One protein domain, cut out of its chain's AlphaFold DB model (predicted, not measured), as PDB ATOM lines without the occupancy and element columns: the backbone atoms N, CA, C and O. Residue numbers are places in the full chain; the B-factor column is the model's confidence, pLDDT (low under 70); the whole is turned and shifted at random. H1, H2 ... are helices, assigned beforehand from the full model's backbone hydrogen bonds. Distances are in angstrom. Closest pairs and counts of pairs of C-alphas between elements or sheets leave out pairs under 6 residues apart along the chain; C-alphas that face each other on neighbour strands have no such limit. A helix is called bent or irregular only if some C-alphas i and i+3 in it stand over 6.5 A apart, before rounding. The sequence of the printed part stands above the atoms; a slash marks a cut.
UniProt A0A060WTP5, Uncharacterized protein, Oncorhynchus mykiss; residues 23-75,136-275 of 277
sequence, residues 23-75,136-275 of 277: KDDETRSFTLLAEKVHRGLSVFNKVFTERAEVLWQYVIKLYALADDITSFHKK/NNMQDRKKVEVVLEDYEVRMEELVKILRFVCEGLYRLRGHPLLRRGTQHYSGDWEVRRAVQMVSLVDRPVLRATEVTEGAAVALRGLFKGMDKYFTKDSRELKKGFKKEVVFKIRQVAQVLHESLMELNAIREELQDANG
ATOM      1  N   LYS A  23     301.715 261.028 303.593       61.84
ATOM      2  CA  LYS A  23     302.829 260.100 303.343       61.84
ATOM      3  C   LYS A  23     303.285 259.328 304.586       61.84
ATOM      4  O   LYS A  23     303.592 258.140 304.469       61.84
ATOM      5  N   ASP A  24     303.345 259.989 305.738       68.56
ATOM      6  CA  ASP A  24     303.745 259.358 307.001       68.56
ATOM      7  C   ASP A  24     302.661 258.394 307.483       68.56
ATOM      8  O   ASP A  24     302.968 257.322 308.005       68.56
ATOM      9  N   ASP A  25     301.397 258.741 307.246       76.75
ATOM     10  CA  ASP A  25     300.254 257.912 307.613       76.75
ATOM     11  C   ASP A  25     300.140 256.638 306.749       76.75
ATOM     12  O   ASP A  25     300.025 255.524 307.271       76.75
ATOM     13  N   GLU A  26     300.312 256.757 305.425       79.19
ATOM     14  CA  GLU A  26     300.368 255.601 304.512       79.19
ATOM     15  C   GLU A  26     301.541 254.658 304.854       79.19
ATOM     16  O   GLU A  26     301.394 253.435 304.841       79.19
ATOM     17  N   THR A  27     302.713 255.204 305.189       81.06
ATOM     18  CA  THR A  27     303.896 254.406 305.560       81.06
ATOM     19  C   THR A  27     303.669 253.635 306.854       81.06
ATOM     20  O   THR A  27     303.929 252.432 306.922       81.06
ATOM     21  N   ARG A  28     303.123 254.317 307.864       81.69
ATOM     22  CA  ARG A  28     302.853 253.748 309.185       81.69
ATOM     23  C   ARG A  28     301.771 252.672 309.137       81.69
ATOM     24  O   ARG A  28     301.922 251.629 309.765       81.69
ATOM     25  N   SER A  29     300.703 252.885 308.374       84.38
ATOM     26  CA  SER A  29     299.657 251.873 308.177       84.38
ATOM     27  C   SER A  29     300.192 250.622 307.470       84.38
ATOM     28  O   SER A  29     299.909 249.504 307.905       84.38
ATOM     29  N   PHE A  30     301.037 250.775 306.445       85.25
ATOM     30  CA  PHE A  30     301.650 249.637 305.755       85.25
ATOM     31  C   PHE A  30     302.602 248.831 306.642       85.25
ATOM     32  O   PHE A  30     302.535 247.599 306.650       85.25
ATOM     33  N   THR A  31     303.484 249.493 307.398       85.56
ATOM     34  CA  THR A  31     304.419 248.797 308.293       85.56
ATOM     35  C   THR A  31     303.685 248.088 309.428       85.56
ATOM     36  O   THR A  31     304.028 246.947 309.737       85.56
ATOM     37  N   LEU A  32     302.615 248.679 309.973       86.69
ATOM     38  CA  LEU A  32     301.745 248.032 310.963       86.69
ATOM     39  C   LEU A  32     301.032 246.792 310.404       86.69
ATOM     40  O   LEU A  32     300.973 245.756 311.071       86.69
ATOM     41  N   LEU A  33     300.504 246.863 309.177       87.38
ATOM     42  CA  LEU A  33     299.905 245.704 308.503       87.38
ATOM     43  C   LEU A  33     300.940 244.589 308.294       87.38
ATOM     44  O   LEU A  33     300.665 243.426 308.596       87.38
ATOM     45  N   ALA A  34     302.142 244.941 307.832       87.12
ATOM     46  CA  ALA A  34     303.235 243.996 307.630       87.12
ATOM     47  C   ALA A  34     303.696 243.357 308.949       87.12
ATOM     48  O   ALA A  34     303.957 242.154 308.989       87.12
ATOM     49  N   GLU A  35     303.733 244.118 310.044       87.06
ATOM     50  CA  GLU A  35     304.053 243.595 311.372       87.06
ATOM     51  C   GLU A  35     302.985 242.611 311.871       87.06
ATOM     52  O   GLU A  35     303.324 241.546 312.392       87.06
ATOM     53  N   LYS A  36     301.691 242.905 311.668       88.69
ATOM     54  CA  LYS A  36     300.601 241.966 311.998       88.69
ATOM     55  C   LYS A  36     300.726 240.655 311.213       88.69
ATOM     56  O   LYS A  36     300.587 239.585 311.807       88.69
ATOM     57  N   VAL A  37     301.037 240.722 309.914       89.81
ATOM     58  CA  VAL A  37     301.307 239.537 309.073       89.81
ATOM     59  C   VAL A  37     302.499 238.747 309.612       89.81
ATOM     60  O   VAL A  37     302.391 237.540 309.819       89.81
ATOM     61  N   HIS A  38     303.607 239.427 309.914       87.62
ATOM     62  CA  HIS A  38     304.807 238.806 310.470       87.62
ATOM     63  C   HIS A  38     304.525 238.091 311.800       87.62
ATOM     64  O   HIS A  38     304.918 236.942 311.990       87.62
ATOM     65  N   ARG A  39     303.794 238.732 312.721       88.56
ATOM     66  CA  ARG A  39     303.378 238.103 313.985       88.56
ATOM     67  C   ARG A  39     302.486 236.884 313.741       88.56
ATOM     68  O   ARG A  39     302.678 235.864 314.399       88.56
ATOM     69  N   GLY A  40     301.567 236.955 312.776       88.12
ATOM     70  CA  GLY A  40     300.746 235.815 312.358       88.12
ATOM     71  C   GLY A  40     301.585 234.627 311.874       88.12
ATOM     72  O   GLY A  40     301.343 233.498 312.296       88.12
ATOM     73  N   LEU A  41     302.632 234.878 311.082       88.81
ATOM     74  CA  LEU A  41     303.591 233.854 310.646       88.81
ATOM     75  C   LEU A  41     304.362 233.227 311.816       88.81
ATOM     76  O   LEU A  41     304.509 232.007 311.876       88.81
ATOM     77  N   SER A  42     304.814 234.034 312.781       88.44
ATOM     78  CA  SER A  42     305.478 233.516 313.984       88.44
ATOM     79  C   SER A  42     304.544 232.635 314.819       88.44
ATOM     80  O   SER A  42     304.964 231.597 315.334       88.44
ATOM     81  N   VAL A  43     303.265 233.014 314.936       90.12
ATOM     82  CA  VAL A  43     302.248 232.200 315.618       90.12
ATOM     83  C   VAL A  43     301.995 230.901 314.857       90.12
ATOM     84  O   VAL A  43     301.976 229.848 315.489       90.12
ATOM     85  N   PHE A  44     301.877 230.944 313.526       88.19
ATOM     86  CA  PHE A  44     301.756 229.742 312.697       88.19
ATOM     87  C   PHE A  44     302.917 228.776 312.949       88.19
ATOM     88  O   PHE A  44     302.680 227.613 313.270       88.19
ATOM     89  N   ASN A  45     304.159 229.266 312.880       87.44
ATOM     90  CA  ASN A  45     305.345 228.441 313.095       87.44
ATOM     91  C   ASN A  45     305.330 227.773 314.479       87.44
ATOM     92  O   ASN A  45     305.560 226.567 314.603       87.44
ATOM     93  N   LYS A  46     304.998 228.542 315.523       86.69
ATOM     94  CA  LYS A  46     304.904 228.030 316.892       86.69
ATOM     95  C   LYS A  46     303.828 226.949 317.027       86.69
ATOM     96  O   LYS A  46     304.132 225.847 317.475       86.69
ATOM     97  N   VAL A  47     302.596 227.243 316.608       86.12
ATOM     98  CA  VAL A  47     301.459 226.315 316.733       86.12
ATOM     99  C   VAL A  47     301.685 225.056 315.899       86.12
ATOM    100  O   VAL A  47     301.385 223.957 316.360       86.12
ATOM    101  N   PHE A  48     302.248 225.189 314.695       82.56
ATOM    102  CA  PHE A  48     302.554 224.037 313.854       82.56
ATOM    103  C   PHE A  48     303.614 223.153 314.503       82.56
ATOM    104  O   PHE A  48     303.410 221.950 314.609       82.56
ATOM    105  N   THR A  49     304.703 223.733 315.010       83.19
ATOM    106  CA  THR A  49     305.781 222.970 315.658       83.19
ATOM    107  C   THR A  49     305.287 222.240 316.914       83.19
ATOM    108  O   THR A  49     305.623 221.078 317.114       83.19
ATOM    109  N   GLU A  50     304.429 222.874 317.722       82.31
ATOM    110  CA  GLU A  50     303.829 222.255 318.915       82.31
ATOM    111  C   GLU A  50     302.844 221.120 318.579       82.31
ATOM    112  O   GLU A  50     302.671 220.192 319.368       82.31
ATOM    113  N   ARG A  51     302.175 221.180 317.419       79.62
ATOM    114  CA  ARG A  51     301.111 220.229 317.041       79.62
ATOM    115  C   ARG A  51     301.519 219.193 316.010       79.62
ATOM    116  O   ARG A  51     300.795 218.207 315.865       79.62
ATOM    117  N   ALA A  52     302.637 219.388 315.314       72.69
ATOM    118  CA  ALA A  52     303.067 218.536 314.212       72.69
ATOM    119  C   ALA A  52     303.104 217.068 314.639       72.69
ATOM    120  O   ALA A  52     302.434 216.242 314.025       72.69
ATOM    121  N   GLU A  53     303.794 216.750 315.737       70.38
ATOM    122  CA  GLU A  53     303.897 215.376 316.241       70.38
ATOM    123  C   GLU A  53     302.516 214.754 316.490       70.38
ATOM    124  O   GLU A  53     302.234 213.636 316.066       70.38
ATOM    125  N   VAL A  54     301.615 215.501 317.124       74.62
ATOM    126  CA  VAL A  54     300.270 215.022 317.447       74.62
ATOM    127  C   VAL A  54     299.450 214.769 316.177       74.62
ATOM    128  O   VAL A  54     298.777 213.742 316.081       74.62
ATOM    129  N   LEU A  55     299.522 215.662 315.187       75.00
ATOM    130  CA  LEU A  55     298.863 215.497 313.887       75.00
ATOM    131  C   LEU A  55     299.404 214.269 313.138       75.00
ATOM    132  O   LEU A  55     298.625 213.483 312.593       75.00
ATOM    133  N   TRP A  56     300.717 214.047 313.198       74.44
ATOM    134  CA  TRP A  56     301.379 212.855 312.674       74.44
ATOM    135  C   TRP A  56     300.883 211.565 313.339       74.44
ATOM    136  O   TRP A  56     300.588 210.583 312.653       74.44
ATOM    137  N   GLN A  57     300.694 211.570 314.661       68.25
ATOM    138  CA  GLN A  57     300.134 210.422 315.382       68.25
ATOM    139  C   GLN A  57     298.706 210.086 314.932       68.25
ATOM    140  O   GLN A  57     298.349 208.911 314.848       68.25
ATOM    141  N   TYR A  58     297.876 211.079 314.607       71.56
ATOM    142  CA  TYR A  58     296.533 210.825 314.074       71.56
ATOM    143  C   TYR A  58     296.551 210.188 312.688       71.56
ATOM    144  O   TYR A  58     295.768 209.271 312.439       71.56
ATOM    145  N   VAL A  59     297.480 210.592 311.821       70.94
ATOM    146  CA  VAL A  59     297.691 209.937 310.523       70.94
ATOM    147  C   VAL A  59     298.063 208.463 310.716       70.94
ATOM    148  O   VAL A  59     297.467 207.587 310.088       70.94
ATOM    149  N   ILE A  60     298.982 208.163 311.640       74.31
ATOM    150  CA  ILE A  60     299.362 206.780 311.976       74.31
ATOM    151  C   ILE A  60     298.156 205.998 312.519       74.31
ATOM    152  O   ILE A  60     297.921 204.863 312.103       74.31
ATOM    153  N   LYS A  61     297.344 206.605 313.396       72.06
ATOM    154  CA  LYS A  61     296.110 205.991 313.912       72.06
ATOM    155  C   LYS A  61     295.106 205.686 312.801       72.06
ATOM    156  O   LYS A  61     294.487 204.628 312.844       72.06
ATOM    157  N   LEU A  62     294.952 206.556 311.800       71.50
ATOM    158  CA  LEU A  62     294.078 206.297 310.649       71.50
ATOM    159  C   LEU A  62     294.556 205.091 309.830       71.50
ATOM    160  O   LEU A  62     293.743 204.235 309.477       71.50
ATOM    161  N   TYR A  63     295.865 204.976 309.578       74.69
ATOM    162  CA  TYR A  63     296.432 203.793 308.925       74.69
ATOM    163  C   TYR A  63     296.229 202.523 309.760       74.69
ATOM    164  O   TYR A  63     295.780 201.513 309.220       74.69
ATOM    165  N   ALA A  64     296.462 202.587 311.073       72.75
ATOM    166  CA  ALA A  64     296.248 201.460 311.978       72.75
ATOM    167  C   ALA A  64     294.775 201.015 312.008       72.75
ATOM    168  O   ALA A  64     294.491 199.822 311.936       72.75
ATOM    169  N   LEU A  65     293.826 201.958 312.032       68.19
ATOM    170  CA  LEU A  65     292.392 201.661 311.950       68.19
ATOM    171  C   LEU A  65     292.028 201.009 310.610       68.19
ATOM    172  O   LEU A  65     291.263 200.044 310.578       68.19
ATOM    173  N   ALA A  66     292.593 201.486 309.500       69.00
ATOM    174  CA  ALA A  66     292.393 200.869 308.192       69.00
ATOM    175  C   ALA A  66     292.955 199.433 308.127       69.00
ATOM    176  O   ALA A  66     292.340 198.546 307.521       69.00
ATOM    177  N   ASP A  67     294.100 199.190 308.765       69.12
ATOM    178  CA  ASP A  67     294.736 197.876 308.849       69.12
ATOM    179  C   ASP A  67     293.968 196.913 309.756       69.12
ATOM    180  O   ASP A  67     293.763 195.759 309.371       69.12
ATOM    181  N   ASP A  68     293.445 197.384 310.887       67.00
ATOM    182  CA  ASP A  68     292.567 196.611 311.766       67.00
ATOM    183  C   ASP A  68     291.294 196.181 311.030       67.00
ATOM    184  O   ASP A  68     290.995 194.986 310.954       67.00
ATOM    185  N   ILE A  69     290.594 197.114 310.370       63.84
ATOM    186  CA  ILE A  69     289.391 196.803 309.575       63.84
ATOM    187  C   ILE A  69     289.702 195.759 308.481       63.84
ATOM    188  O   ILE A  69     288.857 194.917 308.148       63.84
ATOM    189  N   THR A  70     290.926 195.765 307.945       59.66
ATOM    190  CA  THR A  70     291.397 194.795 306.946       59.66
ATOM    191  C   THR A  70     291.768 193.437 307.566       59.66
ATOM    192  O   THR A  70     291.478 192.385 306.979       59.66
ATOM    193  N   SER A  71     292.378 193.423 308.754       51.97
ATOM    194  CA  SER A  71     292.895 192.226 309.432       51.97
ATOM    195  C   SER A  71     291.785 191.351 310.034       51.97
ATOM    196  O   SER A  71     291.899 190.117 310.008       51.97
ATOM    197  N   PHE A  72     290.643 191.942 310.414       47.09
ATOM    198  CA  PHE A  72     289.441 191.215 310.858       47.09
ATOM    199  C   PHE A  72     288.842 190.272 309.794       47.09
ATOM    200  O   PHE A  72     288.031 189.406 310.121       47.09
ATOM    201  N   HIS A  73     289.265 190.353 308.527       40.94
ATOM    202  CA  HIS A  73     288.863 189.400 307.486       40.94
ATOM    203  C   HIS A  73     289.879 188.290 307.183       40.94
ATOM    204  O   HIS A  73     289.484 187.278 306.598       40.94
ATOM    205  N   LYS A  74     291.150 188.402 307.600       39.28
ATOM    206  CA  LYS A  74     292.100 187.282 307.455       39.28
ATOM    207  C   LYS A  74     291.822 186.176 308.476       39.28
ATOM    208  O   LYS A  74     291.850 185.009 308.100       39.28
ATOM    209  N   LYS A  75     291.421 186.516 309.709       37.09
ATOM    210  CA  LYS A  75     291.017 185.511 310.715       37.09
ATOM    211  C   LYS A  75     289.692 184.802 310.391       37.09
ATOM    212  O   LYS A  75     289.525 183.653 310.773       37.09
ATOM    213  N   ASN A 136     280.384 195.549 316.369       50.03
ATOM    214  CA  ASN A 136     281.713 196.043 315.951       50.03
ATOM    215  C   ASN A 136     281.687 197.227 314.960       50.03
ATOM    216  O   ASN A 136     282.510 198.128 315.063       50.03
ATOM    217  N   ASN A 137     280.726 197.279 314.027       49.66
ATOM    218  CA  ASN A 137     280.692 198.332 312.995       49.66
ATOM    219  C   ASN A 137     280.482 199.740 313.586       49.66
ATOM    220  O   ASN A 137     281.060 200.699 313.086       49.66
ATOM    221  N   MET A 138     279.673 199.872 314.644       50.84
ATOM    222  CA  MET A 138     279.415 201.165 315.290       50.84
ATOM    223  C   MET A 138     280.592 201.607 316.167       50.84
ATOM    224  O   MET A 138     280.861 202.799 316.278       50.84
ATOM    225  N   GLN A 139     281.318 200.656 316.762       54.06
ATOM    226  CA  GLN A 139     282.506 200.937 317.564       54.06
ATOM    227  C   GLN A 139     283.711 201.315 316.686       54.06
ATOM    228  O   GLN A 139     284.427 202.255 317.021       54.06
ATOM    229  N   ASP A 140     283.903 200.645 315.546       55.91
ATOM    230  CA  ASP A 140     284.942 200.990 314.563       55.91
ATOM    231  C   ASP A 140     284.669 202.357 313.921       55.91
ATOM    232  O   ASP A 140     285.576 203.179 313.798       55.91
ATOM    233  N   ARG A 141     283.399 202.642 313.597       61.75
ATOM    234  CA  ARG A 141     282.947 203.955 313.126       61.75
ATOM    235  C   ARG A 141     283.281 205.061 314.129       61.75
ATOM    236  O   ARG A 141     283.959 206.011 313.760       61.75
ATOM    237  N   LYS A 142     282.872 204.906 315.394       63.91
ATOM    238  CA  LYS A 142     283.124 205.904 316.448       63.91
ATOM    239  C   LYS A 142     284.614 206.174 316.656       63.91
ATOM    240  O   LYS A 142     284.991 207.313 316.880       63.91
ATOM    241  N   LYS A 143     285.474 205.155 316.566       66.38
ATOM    242  CA  LYS A 143     286.932 205.341 316.680       66.38
ATOM    243  C   LYS A 143     287.495 206.189 315.539       66.38
ATOM    244  O   LYS A 143     288.341 207.042 315.787       66.38
ATOM    245  N   VAL A 144     287.037 205.945 314.309       62.72
ATOM    246  CA  VAL A 144     287.438 206.734 313.136       62.72
ATOM    247  C   VAL A 144     286.901 208.162 313.247       62.72
ATOM    248  O   VAL A 144     287.674 209.090 313.050       62.72
ATOM    249  N   GLU A 145     285.634 208.347 313.629       67.44
ATOM    250  CA  GLU A 145     285.038 209.677 313.847       67.44
ATOM    251  C   GLU A 145     285.813 210.467 314.902       67.44
ATOM    252  O   GLU A 145     286.260 211.564 314.604       67.44
ATOM    253  N   VAL A 146     286.091 209.878 316.070       73.50
ATOM    254  CA  VAL A 146     286.864 210.540 317.137       73.50
ATOM    255  C   VAL A 146     288.258 210.950 316.658       73.50
ATOM    256  O   VAL A 146     288.698 212.059 316.934       73.50
ATOM    257  N   VAL A 147     288.963 210.087 315.917       70.81
ATOM    258  CA  VAL A 147     290.292 210.407 315.364       70.81
ATOM    259  C   VAL A 147     290.229 211.552 314.351       70.81
ATOM    260  O   VAL A 147     291.116 212.405 314.341       70.81
ATOM    261  N   LEU A 148     289.204 211.572 313.499       69.88
ATOM    262  CA  LEU A 148     289.022 212.617 312.496       69.88
ATOM    263  C   LEU A 148     288.573 213.947 313.130       69.88
ATOM    264  O   LEU A 148     289.079 214.989 312.726       69.88
ATOM    265  N   GLU A 149     287.687 213.919 314.132       73.31
ATOM    266  CA  GLU A 149     287.223 215.103 314.877       73.31
ATOM    267  C   GLU A 149     288.391 215.722 315.645       73.31
ATOM    268  O   GLU A 149     288.658 216.918 315.536       73.31
ATOM    269  N   ASP A 150     289.157 214.889 316.353       73.38
ATOM    270  CA  ASP A 150     290.353 215.309 317.073       73.38
ATOM    271  C   ASP A 150     291.385 215.972 316.154       73.38
ATOM    272  O   ASP A 150     292.067 216.918 316.570       73.38
ATOM    273  N   TYR A 151     291.537 215.447 314.935       72.31
ATOM    274  CA  TYR A 151     292.428 216.005 313.926       72.31
ATOM    275  C   TYR A 151     291.891 217.340 313.393       72.31
ATOM    276  O   TYR A 151     292.650 218.310 313.334       72.31
ATOM    277  N   GLU A 152     290.598 217.424 313.055       74.56
ATOM    278  CA  GLU A 152     289.969 218.655 312.552       74.56
ATOM    279  C   GLU A 152     290.086 219.791 313.576       74.56
ATOM    280  O   GLU A 152     290.561 220.868 313.222       74.56
ATOM    281  N   VAL A 153     289.781 219.535 314.854       78.62
ATOM    282  CA  VAL A 153     289.908 220.526 315.940       78.62
ATOM    283  C   VAL A 153     291.346 221.035 316.074       78.62
ATOM    284  O   VAL A 153     291.584 222.229 316.258       78.62
ATOM    285  N   ARG A 154     292.342 220.147 315.954       75.44
ATOM    286  CA  ARG A 154     293.760 220.535 316.054       75.44
ATOM    287  C   ARG A 154     294.254 221.333 314.854       75.44
ATOM    288  O   ARG A 154     295.083 222.226 315.050       75.44
ATOM    289  N   MET A 155     293.753 221.029 313.659       76.94
ATOM    290  CA  MET A 155     294.053 221.764 312.427       76.94
ATOM    291  C   MET A 155     293.305 223.091 312.326       76.94
ATOM    292  O   MET A 155     293.799 224.012 311.682       76.94
ATOM    293  N   GLU A 156     292.142 223.222 312.965       82.38
ATOM    294  CA  GLU A 156     291.282 224.401 312.837       82.38
ATOM    295  C   GLU A 156     292.017 225.700 313.191       82.38
ATOM    296  O   GLU A 156     291.873 226.717 312.511       82.38
ATOM    297  N   GLU A 157     292.849 225.667 314.229       84.00
ATOM    298  CA  GLU A 157     293.635 226.829 314.637       84.00
ATOM    299  C   GLU A 157     294.703 227.202 313.604       84.00
ATOM    300  O   GLU A 157     294.845 228.380 313.284       84.00
ATOM    301  N   LEU A 158     295.382 226.216 313.008       85.00
ATOM    302  CA  LEU A 158     296.349 226.448 311.929       85.00
ATOM    303  C   LEU A 158     295.673 227.069 310.705       85.00
ATOM    304  O   LEU A 158     296.177 228.043 310.152       85.00
ATOM    305  N   VAL A 159     294.495 226.561 310.333       83.06
ATOM    306  CA  VAL A 159     293.689 227.098 309.229       83.06
ATOM    307  C   VAL A 159     293.278 228.549 309.513       83.06
ATOM    308  O   VAL A 159     293.353 229.400 308.629       83.06
ATOM    309  N   LYS A 160     292.844 228.862 310.742       87.44
ATOM    310  CA  LYS A 160     292.474 230.235 311.135       87.44
ATOM    311  C   LYS A 160     293.663 231.191 311.042       87.44
ATOM    312  O   LYS A 160     293.502 232.284 310.503       87.44
ATOM    313  N   ILE A 161     294.840 230.774 311.513       87.00
ATOM    314  CA  ILE A 161     296.060 231.587 311.439       87.00
ATOM    315  C   ILE A 161     296.456 231.827 309.979       87.00
ATOM    316  O   ILE A 161     296.672 232.971 309.589       87.00
ATOM    317  N   LEU A 162     296.501 230.781 309.149       86.94
ATOM    318  CA  LEU A 162     296.865 230.911 307.735       86.94
ATOM    319  C   LEU A 162     295.899 231.819 306.970       86.94
ATOM    320  O   LEU A 162     296.347 232.693 306.231       86.94
ATOM    321  N   ARG A 163     294.587 231.703 307.216       85.81
ATOM    322  CA  ARG A 163     293.596 232.627 306.642       85.81
ATOM    323  C   ARG A 163     293.807 234.070 307.088       85.81
ATOM    324  O   ARG A 163     293.709 234.970 306.262       85.81
ATOM    325  N   PHE A 164     294.125 234.296 308.361       88.00
ATOM    326  CA  PHE A 164     294.445 235.633 308.859       88.00
ATOM    327  C   PHE A 164     295.665 236.224 308.142       88.00
ATOM    328  O   PHE A 164     295.610 237.364 307.687       88.00
ATOM    329  N   VAL A 165     296.742 235.447 307.988       89.50
ATOM    330  CA  VAL A 165     297.958 235.887 307.286       89.50
ATOM    331  C   VAL A 165     297.674 236.142 305.800       89.50
ATOM    332  O   VAL A 165     298.078 237.184 305.286       89.50
ATOM    333  N   CYS A 166     296.931 235.257 305.127       87.19
ATOM    334  CA  CYS A 166     296.464 235.442 303.747       87.19
ATOM    335  C   CYS A 166     295.689 236.752 303.562       87.19
ATOM    336  O   CYS A 166     295.965 237.505 302.629       87.19
ATOM    337  N   GLU A 167     294.748 237.046 304.459       87.19
ATOM    338  CA  GLU A 167     293.972 238.289 304.429       87.19
ATOM    339  C   GLU A 167     294.877 239.518 304.607       87.19
ATOM    340  O   GLU A 167     294.771 240.496 303.864       87.19
ATOM    341  N   GLY A 168     295.837 239.456 305.530       87.31
ATOM    342  CA  GLY A 168     296.818 240.524 305.714       87.31
ATOM    343  C   GLY A 168     297.681 240.767 304.477       87.31
ATOM    344  O   GLY A 168     297.901 241.914 304.088       87.31
ATOM    345  N   LEU A 169     298.122 239.699 303.809       88.62
ATOM    346  CA  LEU A 169     298.873 239.782 302.553       88.62
ATOM    347  C   LEU A 169     298.029 240.360 301.415       88.62
ATOM    348  O   LEU A 169     298.519 241.185 300.639       88.62
ATOM    349  N   TYR A 170     296.750 239.988 301.338       87.00
ATOM    350  CA  TYR A 170     295.811 240.561 300.380       87.00
ATOM    351  C   TYR A 170     295.653 242.076 300.584       87.00
ATOM    352  O   TYR A 170     295.767 242.845 299.622       87.00
ATOM    353  N   ARG A 171     295.493 242.526 301.836       86.69
ATOM    354  CA  ARG A 171     295.430 243.955 302.188       86.69
ATOM    355  C   ARG A 171     296.729 244.690 301.871       86.69
ATOM    356  O   ARG A 171     296.682 245.778 301.300       86.69
ATOM    357  N   LEU A 172     297.882 244.083 302.161       87.19
ATOM    358  CA  LEU A 172     299.190 244.644 301.809       87.19
ATOM    359  C   LEU A 172     299.324 244.829 300.294       87.19
ATOM    360  O   LEU A 172     299.705 245.912 299.859       87.19
ATOM    361  N   ARG A 173     298.924 243.837 299.483       84.06
ATOM    362  CA  ARG A 173     298.922 243.926 298.008       84.06
ATOM    363  C   ARG A 173     297.998 245.033 297.488       84.06
ATOM    364  O   ARG A 173     298.307 245.686 296.492       84.06
ATOM    365  N   GLY A 174     296.864 245.242 298.155       83.75
ATOM    366  CA  GLY A 174     295.904 246.299 297.841       83.75
ATOM    367  C   GLY A 174     296.327 247.704 298.286       83.75
ATOM    368  O   GLY A 174     295.704 248.673 297.851       83.75
ATOM    369  N   HIS A 175     297.368 247.824 299.113       85.50
ATOM    370  CA  HIS A 175     297.731 249.067 299.783       85.50
ATOM    371  C   HIS A 175     298.187 250.165 298.795       85.50
ATOM    372  O   HIS A 175     298.943 249.869 297.859       85.50
ATOM    373  N   PRO A 176     297.805 251.446 299.003       80.81
ATOM    374  CA  PRO A 176     298.207 252.562 298.139       80.81
ATOM    375  C   PRO A 176     299.718 252.655 297.889       80.81
ATOM    376  O   PRO A 176     300.125 252.950 296.763       80.81
ATOM    377  N   LEU A 177     300.540 252.319 298.892       80.06
ATOM    378  CA  LEU A 177     302.006 252.290 298.770       80.06
ATOM    379  C   LEU A 177     302.513 251.322 297.693       80.06
ATOM    380  O   LEU A 177     303.421 251.666 296.941       80.06
ATOM    381  N   LEU A 178     301.936 250.117 297.598       79.81
ATOM    382  CA  LEU A 178     302.333 249.150 296.571       79.81
ATOM    383  C   LEU A 178     301.734 249.498 295.204       79.81
ATOM    384  O   LEU A 178     302.381 249.275 294.184       79.81
ATOM    385  N   ARG A 179     300.540 250.105 295.169       77.25
ATOM    386  CA  ARG A 179     299.884 250.528 293.919       77.25
ATOM    387  C   ARG A 179     300.562 251.717 293.234       77.25
ATOM    388  O   ARG A 179     300.621 251.741 292.010       77.25
ATOM    389  N   ARG A 180     301.042 252.709 293.993       72.00
ATOM    390  CA  ARG A 180     301.683 253.930 293.455       72.00
ATOM    391  C   ARG A 180     303.177 253.760 293.145       72.00
ATOM    392  O   ARG A 180     303.785 254.669 292.588       72.00
ATOM    393  N   GLY A 181     303.752 252.603 293.475       65.88
ATOM    394  CA  GLY A 181     305.174 252.316 293.323       65.88
ATOM    395  C   GLY A 181     306.011 252.833 294.498       65.88
ATOM    396  O   GLY A 181     305.810 253.927 295.022       65.88
ATOM    397  N   THR A 182     307.008 252.042 294.894       67.62
ATOM    398  CA  THR A 182     307.848 252.280 296.083       67.62
ATOM    399  C   THR A 182     308.935 253.339 295.879       67.62
ATOM    400  O   THR A 182     309.713 253.604 296.792       67.62
ATOM    401  N   GLN A 183     308.992 253.985 294.709       69.06
ATOM    402  CA  GLN A 183     310.049 254.936 294.340       69.06
ATOM    403  C   GLN A 183     310.119 256.154 295.277       69.06
ATOM    404  O   GLN A 183     311.201 256.657 295.551       69.06
ATOM    405  N   HIS A 184     308.981 256.597 295.816       67.62
ATOM    406  CA  HIS A 184     308.915 257.726 296.751       67.62
ATOM    407  C   HIS A 184     309.293 257.354 298.196       67.62
ATOM    408  O   HIS A 184     309.556 258.243 298.998       67.62
ATOM    409  N   TYR A 185     309.345 256.055 298.507       67.62
ATOM    410  CA  TYR A 185     309.584 255.502 299.846       67.62
ATOM    411  C   TYR A 185     310.853 254.638 299.882       67.62
ATOM    412  O   TYR A 185     311.143 253.981 300.875       67.62
ATOM    413  N   SER A 186     311.646 254.640 298.802       66.50
ATOM    414  CA  SER A 186     312.833 253.791 298.653       66.50
ATOM    415  C   SER A 186     313.948 254.117 299.648       66.50
ATOM    416  O   SER A 186     314.882 253.326 299.784       66.50
ATOM    417  N   GLY A 187     313.880 255.280 300.303       73.69
ATOM    418  CA  GLY A 187     314.774 255.679 301.388       73.69
ATOM    419  C   GLY A 187     314.424 255.055 302.741       73.69
ATOM    420  O   GLY A 187     315.308 254.940 303.586       73.69
ATOM    421  N   ASP A 188     313.182 254.603 302.932       83.06
ATOM    422  CA  ASP A 188     312.729 254.005 304.185       83.06
ATOM    423  C   ASP A 188     313.083 252.510 304.224       83.06
ATOM    424  O   ASP A 188     312.676 251.700 303.380       83.06
ATOM    425  N   TRP A 189     313.908 252.130 305.198       82.81
ATOM    426  CA  TRP A 189     314.350 250.751 305.354       82.81
ATOM    427  C   TRP A 189     313.231 249.832 305.870       82.81
ATOM    428  O   TRP A 189     313.218 248.658 305.498       82.81
ATOM    429  N   GLU A 190     312.277 250.344 306.653       83.31
ATOM    430  CA  GLU A 190     311.166 249.560 307.197       83.31
ATOM    431  C   GLU A 190     310.177 249.186 306.101       83.31
ATOM    432  O   GLU A 190     309.777 248.023 306.001       83.31
ATOM    433  N   VAL A 191     309.865 250.138 305.215       84.75
ATOM    434  CA  VAL A 191     309.026 249.893 304.034       84.75
ATOM    435  C   VAL A 191     309.687 248.873 303.118       84.75
ATOM    436  O   VAL A 191     309.047 247.897 302.736       84.75
ATOM    437  N   ARG A 192     310.978 249.030 302.796       84.88
ATOM    438  CA  ARG A 192     311.690 248.058 301.945       84.88
ATOM    439  C   ARG A 192     311.680 246.655 302.543       84.88
ATOM    440  O   ARG A 192     311.392 245.703 301.819       84.88
ATOM    441  N   ARG A 193     311.940 246.532 303.847       85.31
ATOM    442  CA  ARG A 193     311.883 245.253 304.565       85.31
ATOM    443  C   ARG A 193     310.484 244.641 304.499       85.31
ATOM    444  O   ARG A 193     310.359 243.465 304.183       85.31
ATOM    445  N   ALA A 194     309.438 245.430 304.745       86.50
ATOM    446  CA  ALA A 194     308.054 244.970 304.676       86.50
ATOM    447  C   ALA A 194     307.662 244.508 303.261       86.50
ATOM    448  O   ALA A 194     307.076 243.441 303.106       86.50
ATOM    449  N   VAL A 195     308.043 245.257 302.221       87.38
ATOM    450  CA  VAL A 195     307.795 244.885 300.816       87.38
ATOM    451  C   VAL A 195     308.516 243.587 300.446       87.38
ATOM    452  O   VAL A 195     307.919 242.710 299.822       87.38
ATOM    453  N   GLN A 196     309.784 243.444 300.844       85.69
ATOM    454  CA  GLN A 196     310.551 242.217 300.619       85.69
ATOM    455  C   GLN A 196     309.921 241.026 301.341       85.69
ATOM    456  O   GLN A 196     309.678 240.005 300.703       85.69
ATOM    457  N   MET A 197     309.579 241.177 302.624       85.94
ATOM    458  CA  MET A 197     308.906 240.140 303.408       85.94
ATOM    459  C   MET A 197     307.629 239.674 302.708       85.94
ATOM    460  O   MET A 197     307.511 238.488 302.418       85.94
ATOM    461  N   VAL A 198     306.740 240.599 302.318       84.81
ATOM    462  CA  VAL A 198     305.508 240.267 301.582       84.81
ATOM    463  C   VAL A 198     305.823 239.449 300.333       84.81
ATOM    464  O   VAL A 198     305.224 238.401 300.133       84.81
ATOM    465  N   SER A 199     306.792 239.872 299.518       85.31
ATOM    466  CA  SER A 199     307.137 239.153 298.284       85.31
ATOM    467  C   SER A 199     307.658 237.727 298.513       85.31
ATOM    468  O   SER A 199     307.430 236.859 297.671       85.31
ATOM    469  N   LEU A 200     308.327 237.481 299.645       88.19
ATOM    470  CA  LEU A 200     308.894 236.177 299.988       88.19
ATOM    471  C   LEU A 200     307.855 235.238 300.607       88.19
ATOM    472  O   LEU A 200     307.856 234.046 300.311       88.19
ATOM    473  N   VAL A 201     306.953 235.764 301.439       87.62
ATOM    474  CA  VAL A 201     305.992 234.943 302.195       87.62
ATOM    475  C   VAL A 201     304.664 234.735 301.466       87.62
ATOM    476  O   VAL A 201     303.940 233.797 301.784       87.62
ATOM    477  N   ASP A 202     304.348 235.554 300.458       86.62
ATOM    478  CA  ASP A 202     303.055 235.528 299.766       86.62
ATOM    479  C   ASP A 202     302.729 234.165 299.136       86.62
ATOM    480  O   ASP A 202     301.690 233.567 299.417       86.62
ATOM    481  N   ARG A 203     303.647 233.615 298.333       88.94
ATOM    482  CA  ARG A 203     303.436 232.305 297.693       88.94
ATOM    483  C   ARG A 203     303.420 231.136 298.684       88.94
ATOM    484  O   ARG A 203     302.535 230.291 298.552       88.94
ATOM    485  N   PRO A 204     304.363 231.024 299.641       87.75
ATOM    486  CA  PRO A 204     304.308 229.959 300.637       87.75
ATOM    487  C   PRO A 204     303.018 229.986 301.472       87.75
ATOM    488  O   PRO A 204     302.404 228.939 301.660       87.75
ATOM    489  N   VAL A 205     302.548 231.162 301.902       86.62
ATOM    490  CA  VAL A 205     301.317 231.278 302.706       86.62
ATOM    491  C   VAL A 205     300.069 230.870 301.919       86.62
ATOM    492  O   VAL A 205     299.210 230.164 302.458       86.62
ATOM    493  N   LEU A 206     299.976 231.253 300.640       85.75
ATOM    494  CA  LEU A 206     298.886 230.811 299.766       85.75
ATOM    495  C   LEU A 206     298.873 229.286 299.619       85.75
ATOM    496  O   LEU A 206     297.841 228.668 299.873       85.75
ATOM    497  N   ARG A 207     300.026 228.669 299.323       87.75
ATOM    498  CA  ARG A 207     300.144 227.202 299.246       87.75
ATOM    499  C   ARG A 207     299.746 226.522 300.556       87.75
ATOM    500  O   ARG A 207     298.979 225.569 300.535       87.75
ATOM    501  N   ALA A 208     300.192 227.030 301.707       78.81
ATOM    502  CA  ALA A 208     299.824 226.457 303.005       78.81
ATOM    503  C   ALA A 208     298.309 226.520 303.251       78.81
ATOM    504  O   ALA A 208     297.719 225.594 303.816       78.81
ATOM    505  N   THR A 209     297.667 227.599 302.808       81.56
ATOM    506  CA  THR A 209     296.213 227.754 302.903       81.56
ATOM    507  C   THR A 209     295.502 226.746 302.000       81.56
ATOM    508  O   THR A 209     294.636 226.021 302.478       81.56
ATOM    509  N   GLU A 210     295.925 226.607 300.743       80.31
ATOM    510  CA  GLU A 210     295.364 225.623 299.805       80.31
ATOM    511  C   GLU A 210     295.510 224.181 300.319       80.31
ATOM    512  O   GLU A 210     294.551 223.407 300.294       80.31
ATOM    513  N   VAL A 211     296.682 223.830 300.855       77.19
ATOM    514  CA  VAL A 211     296.968 222.507 301.429       77.19
ATOM    515  C   VAL A 211     296.071 222.217 302.632       77.19
ATOM    516  O   VAL A 211     295.444 221.157 302.710       77.19
ATOM    517  N   THR A 212     295.967 223.158 303.575       79.06
ATOM    518  CA  THR A 212     295.130 222.968 304.769       79.06
ATOM    519  C   THR A 212     293.638 222.909 304.441       79.06
ATOM    520  O   THR A 212     292.913 222.112 305.042       79.06
ATOM    521  N   GLU A 213     293.169 223.688 303.466       77.56
ATOM    522  CA  GLU A 213     291.790 223.621 302.980       77.56
ATOM    523  C   GLU A 213     291.507 222.306 302.243       77.56
ATOM    524  O   GLU A 213     290.480 221.672 302.497       77.56
ATOM    525  N   GLY A 214     292.439 221.837 301.408       75.31
ATOM    526  CA  GLY A 214     292.362 220.532 300.751       75.31
ATOM    527  C   GLY A 214     292.260 219.378 301.754       75.31
ATOM    528  O   GLY A 214     291.386 218.514 301.626       75.31
ATOM    529  N   ALA A 215     293.083 219.404 302.806       72.12
ATOM    530  CA  ALA A 215     293.028 218.446 303.909       72.12
ATOM    531  C   ALA A 215     291.668 218.468 304.631       72.12
ATOM    532  O   ALA A 215     291.066 217.414 304.864       72.12
ATOM    533  N   ALA A 216     291.137 219.658 304.933       74.88
ATOM    534  CA  ALA A 216     289.826 219.817 305.562       74.88
ATOM    535  C   ALA A 216     288.684 219.281 304.680       74.88
ATOM    536  O   ALA A 216     287.770 218.611 305.172       74.88
ATOM    537  N   VAL A 217     288.740 219.518 303.365       76.19
ATOM    538  CA  VAL A 217     287.768 218.977 302.403       76.19
ATOM    539  C   VAL A 217     287.828 217.449 302.361       76.19
ATOM    540  O   VAL A 217     286.778 216.802 302.370       76.19
ATOM    541  N   ALA A 218     289.025 216.856 302.368       73.94
ATOM    542  CA  ALA A 218     289.197 215.404 302.383       73.94
ATOM    543  C   ALA A 218     288.614 214.762 303.657       73.94
ATOM    544  O   ALA A 218     287.864 213.783 303.561       73.94
ATOM    545  N   LEU A 219     288.882 215.347 304.831       71.06
ATOM    546  CA  LEU A 219     288.317 214.920 306.118       71.06
ATOM    547  C   LEU A 219     286.788 214.948 306.107       71.06
ATOM    548  O   LEU A 219     286.137 213.934 306.364       71.06
ATOM    549  N   ARG A 220     286.199 216.095 305.746       71.44
ATOM    550  CA  ARG A 220     284.738 216.274 305.692       71.44
ATOM    551  C   ARG A 220     284.085 215.361 304.660       71.44
ATOM    552  O   ARG A 220     282.986 214.852 304.884       71.44
ATOM    553  N   GLY A 221     284.766 215.125 303.538       73.38
ATOM    554  CA  GLY A 221     284.343 214.177 302.512       73.38
ATOM    555  C   GLY A 221     284.240 212.748 303.048       73.38
ATOM    556  O   GLY A 221     283.259 212.056 302.761       73.38
ATOM    557  N   LEU A 222     285.203 212.319 303.869       70.62
ATOM    558  CA  LEU A 222     285.148 211.028 304.550       70.62
ATOM    559  C   LEU A 222     284.014 210.984 305.576       70.62
ATOM    560  O   LEU A 222     283.196 210.073 305.478       70.62
ATOM    561  N   PHE A 223     283.889 211.983 306.457       65.44
ATOM    562  CA  PHE A 223     282.792 212.070 307.435       65.44
ATOM    563  C   PHE A 223     281.414 211.925 306.791       65.44
ATOM    564  O   PHE A 223     280.635 211.049 307.161       65.44
ATOM    565  N   LYS A 224     281.127 212.725 305.758       69.19
ATOM    566  CA  LYS A 224     279.846 212.667 305.040       69.19
ATOM    567  C   LYS A 224     279.632 211.319 304.345       69.19
ATOM    568  O   LYS A 224     278.501 210.863 304.187       69.19
ATOM    569  N   GLY A 225     280.713 210.675 303.907       63.19
ATOM    570  CA  GLY A 225     280.678 209.343 303.310       63.19
ATOM    571  C   GLY A 225     280.432 208.220 304.321       63.19
ATOM    572  O   GLY A 225     279.858 207.199 303.944       63.19
ATOM    573  N   MET A 226     280.824 208.392 305.591       63.47
ATOM    574  CA  MET A 226     280.771 207.340 306.615       63.47
ATOM    575  C   MET A 226     279.362 206.794 306.842       63.47
ATOM    576  O   MET A 226     279.197 205.574 306.901       63.47
ATOM    577  N   ASP A 227     278.328 207.635 306.835       58.66
ATOM    578  CA  ASP A 227     276.947 207.153 306.957       58.66
ATOM    579  C   ASP A 227     276.582 206.159 305.853       58.66
ATOM    580  O   ASP A 227     276.025 205.099 306.136       58.66
ATOM    581  N   LYS A 228     276.975 206.416 304.601       63.72
ATOM    582  CA  LYS A 228     276.720 205.499 303.477       63.72
ATOM    583  C   LYS A 228     277.406 204.147 303.670       63.72
ATOM    584  O   LYS A 228     276.893 203.126 303.213       63.72
ATOM    585  N   TYR A 229     278.568 204.137 304.312       58.34
ATOM    586  CA  TYR A 229     279.354 202.926 304.460       58.34
ATOM    587  C   TYR A 229     278.946 202.055 305.655       58.34
ATOM    588  O   TYR A 229     279.108 200.835 305.596       58.34
ATOM    589  N   PHE A 230     278.408 202.659 306.717       56.88
ATOM    590  CA  PHE A 230     278.092 201.963 307.967       56.88
ATOM    591  C   PHE A 230     276.591 201.651 308.171       56.88
ATOM    592  O   PHE A 230     276.273 200.926 309.108       56.88
ATOM    593  N   THR A 231     275.670 202.119 307.308       54.53
ATOM    594  CA  THR A 231     274.200 202.028 307.530       54.53
ATOM    595  C   THR A 231     273.431 200.930 306.768       54.53
ATOM    596  O   THR A 231     272.207 200.882 306.874       54.53
ATOM    597  N   LYS A 232     274.066 200.009 306.021       50.78
ATOM    598  CA  LYS A 232     273.327 198.930 305.311       50.78
ATOM    599  C   LYS A 232     273.639 197.512 305.806       50.78
ATOM    600  O   LYS A 232     274.677 196.934 305.491       50.78
ATOM    601  N   ASP A 233     272.655 196.926 306.493       50.34
ATOM    602  CA  ASP A 233     272.595 195.564 307.056       50.34
ATOM    603  C   ASP A 233     272.425 194.427 306.017       50.34
ATOM    604  O   ASP A 233     271.680 193.472 306.225       50.34
ATOM    605  N   SER A 234     273.131 194.458 304.882       43.84
ATOM    606  CA  SER A 234     273.138 193.307 303.961       43.84
ATOM    607  C   SER A 234     274.422 192.494 304.101       43.84
ATOM    608  O   SER A 234     275.525 192.980 303.839       43.84
ATOM    609  N   ARG A 235     274.282 191.227 304.517       45.34
ATOM    610  CA  ARG A 235     275.385 190.273 304.748       45.34
ATOM    611  C   ARG A 235     276.279 190.056 303.514       45.34
ATOM    612  O   ARG A 235     277.465 189.789 303.696       45.34
ATOM    613  N   GLU A 236     275.771 190.252 302.296       41.56
ATOM    614  CA  GLU A 236     276.532 190.085 301.043       41.56
ATOM    615  C   GLU A 236     277.327 191.338 300.631       41.56
ATOM    616  O   GLU A 236     278.378 191.237 299.998       41.56
ATOM    617  N   LEU A 237     276.911 192.526 301.089       50.12
ATOM    618  CA  LEU A 237     277.592 193.800 300.823       50.12
ATOM    619  C   LEU A 237     278.767 194.066 301.793       50.12
ATOM    620  O   LEU A 237     279.638 194.889 301.513       50.12
ATOM    621  N   LYS A 238     278.885 193.316 302.900       52.31
ATOM    622  CA  LYS A 238     279.895 193.544 303.959       52.31
ATOM    623  C   LYS A 238     281.361 193.479 303.490       52.31
ATOM    624  O   LYS A 238     282.206 194.137 304.089       52.31
ATOM    625  N   LYS A 239     281.708 192.708 302.446       54.50
ATOM    626  CA  LYS A 239     283.109 192.591 301.971       54.50
ATOM    627  C   LYS A 239     283.527 193.709 301.016       54.50
ATOM    628  O   LYS A 239     284.648 194.195 301.136       54.50
ATOM    629  N   GLY A 240     282.650 194.105 300.091       54.44
ATOM    630  CA  GLY A 240     282.915 195.204 299.155       54.44
ATOM    631  C   GLY A 240     282.960 196.553 299.870       54.44
ATOM    632  O   GLY A 240     283.911 197.307 299.707       54.44
ATOM    633  N   PHE A 241     282.001 196.799 300.766       58.38
ATOM    634  CA  PHE A 241     281.910 198.059 301.505       58.38
ATOM    635  C   PHE A 241     283.045 198.251 302.514       58.38
ATOM    636  O   PHE A 241     283.583 199.345 302.610       58.38
ATOM    637  N   LYS A 242     283.483 197.198 303.220       60.78
ATOM    638  CA  LYS A 242     284.649 197.311 304.116       60.78
ATOM    639  C   LYS A 242     285.930 197.661 303.359       60.78
ATOM    640  O   LYS A 242     286.717 198.457 303.854       60.78
ATOM    641  N   LYS A 243     286.130 197.104 302.157       66.56
ATOM    642  CA  LYS A 243     287.260 197.482 301.295       66.56
ATOM    643  C   LYS A 243     287.164 198.940 300.848       66.56
ATOM    644  O   LYS A 243     288.174 199.628 300.882       66.56
ATOM    645  N   GLU A 244     285.966 199.402 300.493       67.50
ATOM    646  CA  GLU A 244     285.721 200.795 300.101       67.50
ATOM    647  C   GLU A 244     285.992 201.776 301.257       67.50
ATOM    648  O   GLU A 244     286.675 202.778 301.070       67.50
ATOM    649  N   VAL A 245     285.545 201.459 302.478       68.38
ATOM    650  CA  VAL A 245     285.831 202.263 303.683       68.38
ATOM    651  C   VAL A 245     287.319 202.321 303.969       68.38
ATOM    652  O   VAL A 245     287.857 203.405 304.162       68.38
ATOM    653  N   VAL A 246     287.997 201.172 303.977       70.25
ATOM    654  CA  VAL A 246     289.450 201.098 304.190       70.25
ATOM    655  C   VAL A 246     290.187 201.908 303.133       70.25
ATOM    656  O   VAL A 246     291.101 202.656 303.467       70.25
ATOM    657  N   PHE A 247     289.783 201.785 301.866       75.31
ATOM    658  CA  PHE A 247     290.360 202.557 300.773       75.31
ATOM    659  C   PHE A 247     290.200 204.061 301.014       75.31
ATOM    660  O   PHE A 247     291.173 204.798 300.897       75.31
ATOM    661  N   LYS A 248     289.013 204.515 301.431       71.81
ATOM    662  CA  LYS A 248     288.753 205.928 301.731       71.81
ATOM    663  C   LYS A 248     289.485 206.436 302.973       71.81
ATOM    664  O   LYS A 248     290.024 207.536 302.923       71.81
ATOM    665  N   ILE A 249     289.571 205.645 304.044       72.94
ATOM    666  CA  ILE A 249     290.362 205.989 305.239       72.94
ATOM    667  C   ILE A 249     291.841 206.130 304.864       72.94
ATOM    668  O   ILE A 249     292.465 207.119 305.234       72.94
ATOM    669  N   ARG A 250     292.393 205.190 304.084       76.31
ATOM    670  CA  ARG A 250     293.783 205.264 303.600       76.31
ATOM    671  C   ARG A 250     294.011 206.452 302.673       76.31
ATOM    672  O   ARG A 250     295.028 207.117 302.810       76.31
ATOM    673  N   GLN A 251     293.067 206.741 301.777       78.00
ATOM    674  CA  GLN A 251     293.134 207.905 300.895       78.00
ATOM    675  C   GLN A 251     293.199 209.205 301.706       78.00
ATOM    676  O   GLN A 251     294.044 210.049 301.429       78.00
ATOM    677  N   VAL A 252     292.349 209.362 302.725       75.06
ATOM    678  CA  VAL A 252     292.401 210.542 303.601       75.06
ATOM    679  C   VAL A 252     293.692 210.573 304.408       75.06
ATOM    680  O   VAL A 252     294.349 211.603 304.419       75.06
ATOM    681  N   ALA A 253     294.108 209.462 305.018       74.62
ATOM    682  CA  ALA A 253     295.370 209.400 305.757       74.62
ATOM    683  C   ALA A 253     296.573 209.807 304.886       74.62
ATOM    684  O   ALA A 253     297.459 210.511 305.365       74.62
ATOM    685  N   GLN A 254     296.578 209.422 303.607       77.75
ATOM    686  CA  GLN A 254     297.588 209.839 302.637       77.75
ATOM    687  C   GLN A 254     297.529 211.344 302.353       77.75
ATOM    688  O   GLN A 254     298.555 212.006 302.451       77.75
ATOM    689  N   VAL A 255     296.346 211.903 302.077       77.00
ATOM    690  CA  VAL A 255     296.198 213.353 301.858       77.00
ATOM    691  C   VAL A 255     296.669 214.143 303.081       77.00
ATOM    692  O   VAL A 255     297.390 215.126 302.933       77.00
ATOM    693  N   LEU A 256     296.319 213.708 304.295       75.31
ATOM    694  CA  LEU A 256     296.756 214.360 305.535       75.31
ATOM    695  C   LEU A 256     298.269 214.251 305.747       75.31
ATOM    696  O   LEU A 256     298.895 215.213 306.180       75.31
ATOM    697  N   HIS A 257     298.855 213.094 305.436       78.38
ATOM    698  CA  HIS A 257     300.299 212.878 305.471       78.38
ATOM    699  C   HIS A 257     301.035 213.843 304.535       78.38
ATOM    700  O   HIS A 257     301.933 214.560 304.969       78.38
ATOM    701  N   GLU A 258     300.623 213.883 303.265       78.75
ATOM    702  CA  GLU A 258     301.192 214.768 302.243       78.75
ATOM    703  C   GLU A 258     301.022 216.239 302.644       78.75
ATOM    704  O   GLU A 258     301.977 217.008 302.577       78.75
ATOM    705  N   SER A 259     299.855 216.599 303.187       76.12
ATOM    706  CA  SER A 259     299.582 217.954 303.676       76.12
ATOM    707  C   SER A 259     300.510 218.365 304.821       76.12
ATOM    708  O   SER A 259     301.000 219.490 304.843       76.12
ATOM    709  N   LEU A 260     300.783 217.472 305.780       78.50
ATOM    710  CA  LEU A 260     301.708 217.757 306.884       78.50
ATOM    711  C   LEU A 260     303.159 217.886 306.406       78.50
ATOM    712  O   LEU A 260     303.888 218.736 306.917       78.50
ATOM    713  N   MET A 261     303.569 217.070 305.431       80.69
ATOM    714  CA  MET A 261     304.892 217.173 304.807       80.69
ATOM    715  C   MET A 261     305.062 218.511 304.089       80.69
ATOM    716  O   MET A 261     306.057 219.202 304.302       80.69
ATOM    717  N   GLU A 262     304.075 218.902 303.282       81.19
ATOM    718  CA  GLU A 262     304.108 220.159 302.539       81.19
ATOM    719  C   GLU A 262     304.050 221.375 303.473       81.19
ATOM    720  O   GLU A 262     304.821 222.315 303.302       81.19
ATOM    721  N   LEU A 263     303.229 221.334 304.527       79.81
ATOM    722  CA  LEU A 263     303.203 222.395 305.540       79.81
ATOM    723  C   LEU A 263     304.529 222.530 306.289       79.81
ATOM    724  O   LEU A 263     304.926 223.651 306.603       79.81
ATOM    725  N   ASN A 264     305.229 221.423 306.556       82.38
ATOM    726  CA  ASN A 264     306.558 221.498 307.154       82.38
ATOM    727  C   ASN A 264     307.583 222.113 306.189       82.38
ATOM    728  O   ASN A 264     308.362 222.961 306.614       82.38
ATOM    729  N   ALA A 265     307.550 221.747 304.905       82.19
ATOM    730  CA  ALA A 265     308.419 222.352 303.894       82.19
ATOM    731  C   ALA A 265     308.155 223.862 303.755       82.19
ATOM    732  O   ALA A 265     309.082 224.664 303.772       82.19
ATOM    733  N   ILE A 266     306.883 224.272 303.716       82.62
ATOM    734  CA  ILE A 266     306.494 225.687 303.666       82.62
ATOM    735  C   ILE A 266     306.950 226.436 304.921       82.62
ATOM    736  O   ILE A 266     307.392 227.577 304.829       82.62
ATOM    737  N   ARG A 267     306.855 225.814 306.098       85.12
ATOM    738  CA  ARG A 267     307.362 226.397 307.344       85.12
ATOM    739  C   ARG A 267     308.863 226.673 307.263       85.12
ATOM    740  O   ARG A 267     309.274 227.757 307.656       85.12
ATOM    741  N   GLU A 268     309.648 225.730 306.746       83.50
ATOM    742  CA  GLU A 268     311.094 225.897 306.551       83.50
ATOM    743  C   GLU A 268     311.389 227.025 305.548       83.50
ATOM    744  O   GLU A 268     312.143 227.940 305.869       83.50
ATOM    745  N   GLU A 269     310.690 227.059 304.404       84.75
ATOM    746  CA  GLU A 269     310.800 228.160 303.433       84.75
ATOM    747  C   GLU A 269     310.473 229.532 304.059       84.75
ATOM    748  O   GLU A 269     311.143 230.531 303.787       84.75
ATOM    749  N   LEU A 270     309.448 229.594 304.917       82.88
ATOM    750  CA  LEU A 270     309.056 230.812 305.628       82.88
ATOM    751  C   LEU A 270     310.077 231.224 306.696       82.88
ATOM    752  O   LEU A 270     310.256 232.419 306.916       82.88
ATOM    753  N   GLN A 271     310.742 230.275 307.358       80.50
ATOM    754  CA  GLN A 271     311.805 230.570 308.324       80.50
ATOM    755  C   GLN A 271     313.056 231.125 307.634       80.50
ATOM    756  O   GLN A 271     313.615 232.120 308.101       80.50
ATOM    757  N   ASP A 272     313.440 230.543 306.499       78.12
ATOM    758  CA  ASP A 272     314.576 231.002 305.698       78.12
ATOM    759  C   ASP A 272     314.335 232.410 305.134       78.12
ATOM    760  O   ASP A 272     315.212 233.275 305.194       78.12
ATOM    761  N   ALA A 273     313.118 232.674 304.650       73.88
ATOM    762  CA  ALA A 273     312.711 233.976 304.124       73.88
ATOM    763  C   ALA A 273     312.738 235.105 305.168       73.88
ATOM    764  O   ALA A 273     312.939 236.267 304.813       73.88
ATOM    765  N   ASN A 274     312.518 234.776 306.441       64.94
ATOM    766  CA  ASN A 274     312.388 235.755 307.517       64.94
ATOM    767  C   ASN A 274     313.669 235.916 308.355       64.94
ATOM    768  O   ASN A 274     313.674 236.712 309.291       64.94
ATOM    769  N   GLY A 275     314.741 235.187 308.014       57.56
ATOM    770  CA  GLY A 275     316.032 235.227 308.697       57.56
ATOM    771  C   GLY A 275     315.953 234.724 310.140       57.56
ATOM    772  O   GLY A 275     315.904 235.542 311.047       57.56
TER     773      GLY A 275
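AT A GLANCE: This is residues 23 to 75 and 136 to 275 of the 277 residues of an uncharacterized protein of Oncorhynchus mykiss (UniProt A0A060WTP5). In this rod, H1b, H2, H4b and H5 form an up-and-down bundle, each running against the one before; H1a extends past it, with H3 and H4a packed on H1a. The printed part has 193 residues with five named helices, H1 to H5 in order: all helix, loose, radius of gyration of the C-alphas 22.2 A, spans 76 by 26 by 19 A.

IN THESE COORDINATES: Find C-alpha 23 at (302.829, 260.100, 303.343); H1, residues 23 to 71, one helix by hydrogen bonds, is bent, C-alphas 50 and 53 7.4 A apart, into H1a, 23 to 50, 40.9 A, and H1b, 53 to 71. H2, 136 to 174, runs 55.3 A; H3 is 176 to 179. H4, 189 to 230, also one by hydrogen bonds, is bent, C-alphas 200 and 203 7.1 A apart, into H4a, 189 to 200, and H4b, 203 to 230, irregular with C-alphas 224 and 227 6.52 A apart. H5, 238 to 273, ends at (312.711, 233.976, 304.124).

HOW THE PARTS SIT: See H4b and H5, a hairpin, touch, closest C-alphas Pro 204 and Ile 266, 5.7 A. O i to N i+4 pairs are within hydrogen-bond range throughout H1a, H1b, H4a and H5, in H2 33 of 35, in H4b 22 of 24; H3 is too short.

THE WHOLE: Residues 76 to 135 are cut out, a 15.0 A gap between C-alphas 75 and 136; pLDDT is under 70 in 56 residues, among them 223 to 245.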